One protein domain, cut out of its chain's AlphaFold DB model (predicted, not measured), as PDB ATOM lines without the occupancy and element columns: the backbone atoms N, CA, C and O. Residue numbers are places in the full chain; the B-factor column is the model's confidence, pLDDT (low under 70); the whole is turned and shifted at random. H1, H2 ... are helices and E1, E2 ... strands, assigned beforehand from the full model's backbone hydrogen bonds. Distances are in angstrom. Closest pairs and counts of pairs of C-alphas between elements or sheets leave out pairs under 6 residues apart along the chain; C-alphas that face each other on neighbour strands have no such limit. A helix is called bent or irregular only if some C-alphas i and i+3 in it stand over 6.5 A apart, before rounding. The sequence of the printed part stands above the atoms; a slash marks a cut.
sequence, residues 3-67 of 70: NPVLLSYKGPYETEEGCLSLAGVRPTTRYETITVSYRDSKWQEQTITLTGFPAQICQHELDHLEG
ATOM      1  N   ASN A   3      36.567  35.850 -39.662       97.88
ATOM      2  CA  ASN A   3      37.117  36.439 -38.432       97.88
ATOM      3  C   ASN A   3      36.927  35.555 -37.184       97.88
ATOM      4  O   ASN A   3      36.306  36.001 -36.217       97.88
ATOM      5  N   PRO A   4      37.372  34.287 -37.216       98.38
ATOM      6  CA  PRO A   4      37.158  33.409 -36.088       98.38
ATOM      7  C   PRO A   4      38.021  33.785 -34.885       98.38
ATOM      8  O   PRO A   4      39.162  34.217 -35.028       98.38
ATOM      9  N   VAL A   5      37.478  33.561 -33.694       98.19
ATOM     10  CA  VAL A   5      38.155  33.728 -32.410       98.19
ATOM     11  C   VAL A   5      37.902  32.481 -31.574       98.19
ATOM     12  O   VAL A   5      36.751  32.148 -31.272       98.19
ATOM     13  N   LEU A   6      38.974  31.788 -31.191       98.25
ATOM     14  CA  LEU A   6      38.908  30.664 -30.262       98.25
ATOM     15  C   LEU A   6      38.603  31.193 -28.855       98.25
ATOM     16  O   LEU A   6      39.417  31.887 -28.253       98.25
ATOM     17  N   LEU A   7      37.419  30.878 -28.334       98.69
ATOM     18  CA  LEU A   7      36.959  31.347 -27.025       98.69
ATOM     19  C   LEU A   7      37.339  30.393 -25.892       98.69
ATOM     20  O   LEU A   7      37.623  30.830 -24.781       98.69
ATOM     21  N   SER A   8      37.293  29.082 -26.145       98.69
ATOM     22  CA  SER A   8      37.678  28.071 -25.157       98.69
ATOM     23  C   SER A   8      38.096  26.764 -25.821       98.69
ATOM     24  O   SER A   8      37.686  26.479 -26.947       98.69
ATOM     25  N   TYR A   9      38.898  25.975 -25.111       98.56
ATOM     26  CA  TYR A   9      39.385  24.671 -25.543       98.56
ATOM     27  C   TYR A   9      39.622  23.763 -24.327       98.56
ATOM     28  O   TYR A   9      39.993  24.237 -23.251       98.56
ATOM     29  N   LYS A  10      39.368  22.457 -24.462       98.44
ATOM     30  CA  LYS A  10      39.548  21.465 -23.387       98.44
ATOM     31  C   LYS A  10      39.823  20.064 -23.936       98.44
ATOM     32  O   LYS A  10      39.414  19.747 -25.049       98.44
ATOM     33  N   GLY A  11      40.460  19.237 -23.107       98.44
ATOM     34  CA  GLY A  11      40.789  17.842 -23.423       98.44
ATOM     35  C   GLY A  11      41.923  17.734 -24.443       98.44
ATOM     36  O   GLY A  11      41.637  17.437 -25.595       98.44
ATOM     37  N   PRO A  12      43.181  18.043 -24.076       98.44
ATOM     38  CA  PRO A  12      44.308  17.858 -24.982       98.44
ATOM     39  C   PRO A  12      44.503  16.374 -25.309       98.44
ATOM     40  O   PRO A  12      44.438  15.534 -24.411       98.44
ATOM     41  N   TYR A  13      44.773  16.063 -26.571       98.44
ATOM     42  CA  TYR A  13      45.092  14.722 -27.044       98.44
ATOM     43  C   TYR A  13      46.089  14.776 -28.205       98.44
ATOM     44  O   TYR A  13      46.134  15.748 -28.964       98.44
ATOM     45  N   GLU A  14      46.888  13.721 -28.331       98.38
ATOM     46  CA  GLU A  14      47.810  13.533 -29.451       98.38
ATOM     47  C   GLU A  14      47.065  12.942 -30.650       98.38
ATOM     48  O   GLU A  14      46.231  12.042 -30.508       98.38
ATOM     49  N   THR A  15      47.372  13.437 -31.842       97.75
ATOM     50  CA  THR A  15      46.777  12.989 -33.099       97.75
ATOM     51  C   THR A  15      47.759  13.154 -34.252       97.75
ATOM     52  O   THR A  15      48.885  13.607 -34.068       97.75
ATOM     53  N   GLU A  16      47.331  12.776 -35.448       97.75
ATOM     54  CA  GLU A  16      48.082  12.927 -36.682       97.75
ATOM     55  C   GLU A  16      47.252  13.715 -37.700       97.75
ATOM     56  O   GLU A  16      46.045  13.500 -37.839       97.75
ATOM     57  N   GLU A  17      47.894  14.635 -38.422       98.12
ATOM     58  CA  GLU A  17      47.249  15.477 -39.431       98.12
ATOM     59  C   GLU A  17      48.019  15.459 -40.751       98.12
ATOM     60  O   GLU A  17      49.251  15.432 -40.794       98.12
ATOM     61  N   GLY A  18      47.266  15.483 -41.850       97.44
ATOM     62  CA  GLY A  18      47.768  15.861 -43.165       97.44
ATOM     63  C   GLY A  18      47.329  17.287 -43.489       97.44
ATOM     64  O   GLY A  18      46.309  17.753 -42.990       97.44
ATOM     65  N   CYS A  19      48.077  17.972 -44.348       97.62
ATOM     66  CA  CYS A  19      47.742  19.312 -44.824       97.62
ATOM     67  C   CYS A  19      47.921  19.353 -46.339       97.62
ATOM     68  O   CYS A  19      48.931  18.869 -46.835       97.62
ATOM     69  N   LEU A  20      47.013  19.976 -47.093       96.88
ATOM     70  CA  LEU A  20      47.211  20.142 -48.542       96.88
ATOM     71  C   LEU A  20      48.467  20.968 -48.880       96.88
ATOM     72  O   LEU A  20      49.012  20.840 -49.974       96.88
ATOM     73  N   SER A  21      48.952  21.774 -47.932       96.44
ATOM     74  CA  SER A  21      50.184  22.558 -48.052       96.44
ATOM     75  C   SER A  21      51.462  21.751 -47.772       96.44
ATOM     76  O   SER A  21      52.556  22.273 -47.981       96.44
ATOM     77  N   LEU A  22      51.365  20.500 -47.298       95.06
ATOM     78  CA  LEU A  22      52.507  19.661 -46.925       95.06
ATOM     79  C   LEU A  22      52.351  18.219 -47.420       95.06
ATOM     80  O   LEU A  22      51.303  17.599 -47.302       95.06
ATOM     81  N   ALA A  23      53.443  17.613 -47.880       96.81
ATOM     82  CA  ALA A  23      53.434  16.180 -48.156       96.81
ATOM     83  C   ALA A  23      53.450  15.362 -46.849       96.81
ATOM     84  O   ALA A  23      54.195  15.682 -45.912       96.81
ATOM     85  N   GLY A  24      52.678  14.272 -46.825       96.06
ATOM     86  CA  GLY A  24      52.643  13.297 -45.730       96.06
ATOM     87  C   GLY A  24      51.788  13.714 -44.530       96.06
ATOM     88  O   GLY A  24      50.992  14.646 -44.607       96.06
ATOM     89  N   VAL A  25      51.973  12.994 -43.424       97.38
ATOM     90  CA  VAL A  25      51.228  13.147 -42.165       97.38
ATOM     91  C   VAL A  25      52.223  13.439 -41.037       97.38
ATOM     92  O   VAL A  25      53.354  12.948 -41.087       97.38
ATOM     93  N   ARG A  26      51.843  14.270 -40.062       96.81
ATOM     94  CA  ARG A  26      52.676  14.648 -38.905       96.81
ATOM     95  C   ARG A  26      51.890  14.531 -37.597       96.81
ATOM     96  O   ARG A  26      50.687  14.799 -37.612       96.81
ATOM     97  N   PRO A  27      52.547  14.155 -36.484       97.56
ATOM     98  CA  PRO A  27      51.924  14.171 -35.168       97.56
ATOM     99  C   PRO A  27      51.728  15.608 -34.669       97.56
ATOM    100  O   PRO A  27      52.562  16.473 -34.933       97.56
ATOM    101  N   THR A  28      50.647  15.859 -33.935       97.81
ATOM    102  CA  THR A  28      50.349  17.155 -33.312       97.81
ATOM    103  C   THR A  28      49.422  16.989 -32.101       97.81
ATOM    104  O   THR A  28      48.768  15.954 -31.945       97.81
ATOM    105  N   THR A  29      49.331  18.015 -31.256       98.06
ATOM    106  CA  THR A  29      48.436  18.045 -30.089       98.06
ATOM    107  C   THR A  29      47.220  18.922 -30.377       98.06
ATOM    108  O   THR A  29      47.351  20.069 -30.809       98.06
ATOM    109  N   ARG A  30      46.020  18.413 -30.088       98.38
ATOM    110  CA  ARG A  30      44.744  19.114 -30.305       98.38
ATOM    111  C   ARG A  30      43.847  19.033 -29.086       98.38
ATOM    112  O   ARG A  30      44.085  18.241 -28.185       98.38
ATOM    113  N   TYR A  31      42.803  19.853 -29.056       98.75
ATOM    114  CA  TYR A  31      41.782  19.829 -28.013       98.75
ATOM    115  C   TYR A  31      40.496  19.170 -28.515       98.75
ATOM    116  O   TYR A  31      39.954  19.560 -29.550       98.75
ATOM    117  N   GLU A  32      39.987  18.187 -27.772       98.56
ATOM    118  CA  GLU A  32      38.791  17.407 -28.114       98.56
ATOM    119  C   GLU A  32      37.526  18.256 -28.223       98.56
ATOM    120  O   GLU A  32      36.583  17.872 -28.912       98.56
ATOM    121  N   THR A  33      37.455  19.375 -27.501       98.81
ATOM    122  CA  THR A  33      36.329  20.309 -27.563       98.81
ATOM    123  C   THR A  33      36.834  21.739 -27.622       98.81
ATOM    124  O   THR A  33      37.650  22.136 -26.790       98.81
ATOM    125  N   ILE A  34      36.273  22.524 -28.538       98.81
ATOM    126  CA  ILE A  34      36.541  23.957 -28.670       98.81
ATOM    127  C   ILE A  34      35.242  24.748 -28.814       98.81
ATOM    128  O   ILE A  34      34.250  24.232 -29.331       98.81
ATOM    129  N   THR A  35      35.263  26.019 -28.423       98.81
ATOM    130  CA  THR A  35      34.209  26.987 -28.752       98.81
ATOM    131  C   THR A  35      34.815  28.135 -29.540       98.81
ATOM    132  O   THR A  35      35.798  28.731 -29.101       98.81
ATOM    133  N   VAL A  36      34.220  28.457 -30.687       98.75
ATOM    134  CA  VAL A  36      34.708  29.479 -31.618       98.75
ATOM    135  C   VAL A  36      33.598  30.487 -31.896       98.75
ATOM    136  O   VAL A  36      32.478  30.105 -32.244       98.75
ATOM    137  N   SER A  37      33.910  31.774 -31.752       98.69
ATOM    138  CA  SER A  37      33.086  32.862 -32.281       98.69
ATOM    139  C   SER A  37      33.543  33.194 -33.692       98.69
ATOM    140  O   SER A  37      34.737  33.169 -33.965       98.69
ATOM    141  N   TYR A  38      32.616  33.470 -34.601       98.75
ATOM    142  CA  TYR A  38      32.932  33.824 -35.980       98.75
ATOM    143  C   TYR A  38      31.769  34.564 -36.638       98.75
ATOM    144  O   TYR A  38      30.691  34.693 -36.064       98.75
ATOM    145  N   ARG A  39      31.965  35.011 -37.878       98.69
ATOM    146  CA  ARG A  39      30.906  35.546 -38.734       98.69
ATOM    147  C   ARG A  39      30.574  34.605 -39.881       98.69
ATOM    148  O   ARG A  39      31.468  34.042 -40.521       98.69
ATOM    149  N   ASP A  40      29.287  34.423 -40.144       98.31
ATOM    150  CA  ASP A  40      28.818  33.652 -41.294       98.31
ATOM    151  C   ASP A  40      28.921  34.445 -42.614       98.31
ATOM    152  O   ASP A  40      29.406  35.578 -42.653       98.31
ATOM    153  N   SER A  41      28.480  33.853 -43.727       97.50
ATOM    154  CA  SER A  41      28.503  34.498 -45.050       97.50
ATOM    155  C   SER A  41      27.577  35.712 -45.178       97.50
ATOM    156  O   SER A  41      27.713  36.481 -46.127       97.50
ATOM    157  N   LYS A  42      26.659  35.908 -44.227       98.38
ATOM    158  CA  LYS A  42      25.806  37.093 -44.107       98.38
ATOM    159  C   LYS A  42      26.371  38.102 -43.101       98.38
ATOM    160  O   LYS A  42      25.671  39.047 -42.747       98.38
ATOM    161  N   TRP A  43      27.618  37.917 -42.655       97.69
ATOM    162  CA  TRP A  43      28.313  38.743 -41.665       97.69
ATOM    163  C   TRP A  43      27.662  38.777 -40.275       97.69
ATOM    164  O   TRP A  43      27.984  39.664 -39.477       97.69
ATOM    165  N   GLN A  44      26.793  37.811 -39.965       98.50
ATOM    166  CA  GLN A  44      26.158  37.695 -38.652       98.50
ATOM    167  C   GLN A  44      27.073  36.945 -37.690       98.50
ATOM    168  O   GLN A  44      27.742  35.990 -38.087       98.50
ATOM    169  N   GLU A  45      27.110  37.390 -36.434       98.38
ATOM    170  CA  GLU A  45      27.904  36.744 -35.391       98.38
ATOM    171  C   GLU A  45      27.289  35.405 -34.998       98.38
ATOM    172  O   GLU A  45      26.094  35.287 -34.740       98.38
ATOM    173  N   GLN A  46      28.146  34.396 -34.953       98.69
ATOM    174  CA  GLN A  46      27.826  33.026 -34.611       98.69
ATOM    175  C   GLN A  46      28.792  32.560 -33.524       98.69
ATOM    176  O   GLN A  46      29.952  32.972 -33.476       98.69
ATOM    177  N   THR A  47      28.320  31.671 -32.658       98.75
ATOM    178  CA  THR A  47      29.169  30.928 -31.722       98.75
ATOM    179  C   THR A  47      28.881  29.451 -31.898       98.75
ATOM    180  O   THR A  47      27.722  29.041 -31.881       98.75
ATOM    181  N   ILE A  48      29.927  28.652 -32.087       98.62
ATOM    182  CA  ILE A  48      29.809  27.208 -32.282       98.62
ATOM    183  C   ILE A  48      30.731  26.468 -31.322       98.62
ATOM    184  O   ILE A  48      31.883  26.854 -31.135       98.62
ATOM    185  N   THR A  49      30.219  25.390 -30.735       98.81
ATOM    186  CA  THR A  49      31.033  24.410 -30.014       98.81
ATOM    187  C   THR A  49      31.226  23.199 -30.912       98.81
ATOM    188  O   THR A  49      30.252  22.621 -31.391       98.81
ATOM    189  N   LEU A  50      32.482  22.834 -31.141       98.75
ATOM    190  CA  LEU A  50      32.878  21.683 -31.943       98.75
ATOM    191  C   LEU A  50      33.536  20.646 -31.040       98.75
ATOM    192  O   LEU A  50      34.222  21.000 -30.080       98.75
ATOM    193  N   THR A  51      33.341  19.373 -31.368       98.69
ATOM    194  CA  THR A  51      33.952  18.243 -30.663       98.69
ATOM    195  C   THR A  51      34.566  17.249 -31.642       98.69
ATOM    196  O   THR A  51      34.167  17.204 -32.808       98.69
ATOM    197  N   GLY A  52      35.535  16.455 -31.181       98.19
ATOM    198  CA  GLY A  52      36.170  15.394 -31.966       98.19
ATOM    199  C   GLY A  52      36.817  15.914 -33.254       98.19
ATOM    200  O   GLY A  52      37.449  16.968 -33.270       98.19
ATOM    201  N   PHE A  53      36.632  15.194 -34.358       98.25
ATOM    202  CA  PHE A  53      37.306  15.509 -35.621       98.25
ATOM    203  C   PHE A  53      36.971  16.904 -36.205       98.25
ATOM    204  O   PHE A  53      37.890  17.597 -36.637       98.25
ATOM    205  N   PRO A  54      35.722  17.411 -36.163       98.56
ATOM    206  CA  PRO A  54      35.448  18.812 -36.502       98.56
ATOM    207  C   PRO A  54      36.215  19.838 -35.653       98.56
ATOM    208  O   PRO A  54      36.612  20.880 -36.176       98.56
ATOM    209  N   ALA A  55      36.437  19.565 -34.361       98.75
ATOM    210  CA  ALA A  55      37.254  20.436 -33.513       98.75
ATOM    211  C   ALA A  55      38.717  20.419 -33.965       98.75
ATOM    212  O   ALA A  55      39.341  21.477 -34.033       98.75
ATOM    213  N   GLN A  56      39.242  19.241 -34.308       98.62
ATOM    214  CA  GLN A  56      40.587  19.062 -34.854       98.62
ATOM    215  C   GLN A  56      40.793  19.867 -36.143       98.62
ATOM    216  O   GLN A  56      41.686  20.709 -36.200       98.62
ATOM    217  N   ILE A  57      39.904  19.692 -37.130       98.44
ATOM    218  CA  ILE A  57      39.951  20.435 -38.399       98.44
ATOM    219  C   ILE A  57      39.894  21.939 -38.139       98.44
ATOM    220  O   ILE A  57      40.673  22.702 -38.695       98.44
ATOM    221  N   CYS A  58      38.985  22.395 -37.276       98.56
ATOM    222  CA  CYS A  58      38.865  23.822 -37.015       98.56
ATOM    223  C   CYS A  58      40.142  24.401 -36.390       98.56
ATOM    224  O   CYS A  58      40.542  25.492 -36.768       98.56
ATOM    225  N   GLN A  59      40.795  23.689 -35.467       98.62
ATOM    226  CA  GLN A  59      42.079  24.121 -34.903       98.62
ATOM    227  C   GLN A  59      43.176  24.201 -35.974       98.62
ATOM    228  O   GLN A  59      43.901  25.188 -36.007       98.62
ATOM    229  N   HIS A  60      43.238  23.225 -36.887       98.50
ATOM    230  CA  HIS A  60      44.153  23.243 -38.033       98.50
ATOM    231  C   HIS A  60      43.985  24.491 -38.904       98.50
ATOM    232  O   HIS A  60      44.947  25.201 -39.188       98.50
ATOM    233  N   GLU A  61      42.749  24.796 -39.299       98.31
ATOM    234  CA  GLU A  61      42.486  25.957 -40.150       98.31
ATOM    235  C   GLU A  61      42.733  27.284 -39.416       98.31
ATOM    236  O   GLU A  61      43.120  28.270 -40.041       98.31
ATOM    237  N   LEU A  62      42.550  27.329 -38.089       98.06
ATOM    238  CA  LEU A  62      42.901  28.500 -37.280       98.06
ATOM    239  C   LEU A  62      44.416  28.730 -37.224       98.06
ATOM    240  O   LEU A  62      44.844  29.875 -37.355       98.06
ATOM    241  N   ASP A  63      45.221  27.672 -37.101       97.94
ATOM    242  CA  ASP A  63      46.687  27.780 -37.133       97.94
ATOM    243  C   ASP A  63      47.172  28.424 -38.437       97.94
ATOM    244  O   ASP A  63      48.030  29.310 -38.412       97.94
ATOM    245  N   HIS A  64      46.567  28.060 -39.573       98.00
ATOM    246  CA  HIS A  64      46.874  28.676 -40.862       98.00
ATOM    247  C   HIS A  64      46.622  30.188 -40.888       98.00
ATOM    248  O   HIS A  64      47.400  30.921 -41.504       98.00
ATOM    249  N   LEU A  65      45.590  30.678 -40.193       97.06
ATOM    250  CA  LEU A  65      45.323  32.116 -40.078       97.06
ATOM    251  C   LEU A  65      46.381  32.845 -39.238       97.06
ATOM    252  O   LEU A  65      46.597  34.039 -39.436       97.06
ATOM    253  N   GLU A  66      47.065  32.135 -38.340       95.88
ATOM    254  CA  GLU A  66      48.189  32.655 -37.556       95.88
ATOM    255  C   GLU A  66      49.559  32.420 -38.216       95.88
ATOM    256  O   GLU A  66      50.593  32.752 -37.636       95.88
ATOM    257  N   GLY A  67      49.599  31.839 -39.419       95.44
ATOM    258  CA  GLY A  67      50.848  31.469 -40.087       95.44
ATOM    259  C   GLY A  67      51.579  30.295 -39.425       95.44
ATOM    260  O   GLY A  67      52.773  30.103 -39.665       95.44
TER     261      GLY A  67
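Overview. This is residues 3 to 67 of the 70 residues of the protein "Peptide deformylase" of Streptococcus oralis (UniProt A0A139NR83). A three-stranded sheet arches round one helix, H1, with the long, bent strands E1 and E2 side by side and the shorter E3 along one part of E2. The 65 printed residues hold E1, E2, E3, then H1; the antiparallel sheet has order E1, E2, E3, and the class is mixed. The whole is only just compact, close to loose, with radius of gyration of the C-alphas 12.5 A and spans of 37, 26 and 17 A.

Along the chain. E1, residues 3 to 19, begins at C-alpha (37.117, 36.439, -38.432) and bends by 131 degrees at residue 14. E2, residues 22 to 39, 28.0 A, bends by 109 degrees at residue 25. E3 is residues 45 to 51. H1, residues 52 to 65, 20.7 A, ends at C-alpha (45.323, 32.116, -40.078).

Arrangement. E1, E2 and E3 form a meander, each strand antiparallel to the one before; N 15 and O 28 are 2.9 A apart, N 36 and O 48 2.9 A. H1 is on the twisted sheet; the closest C-alphas of E2 and H1, Glu 32 and Gly 52, are 5.1 A apart. In H1 every O i to N i+4 pair is within hydrogen-bond range.

Size, cuts and confidence. The printed part has no cut, its links are tight, and no printed residue is under 70 in pLDDT.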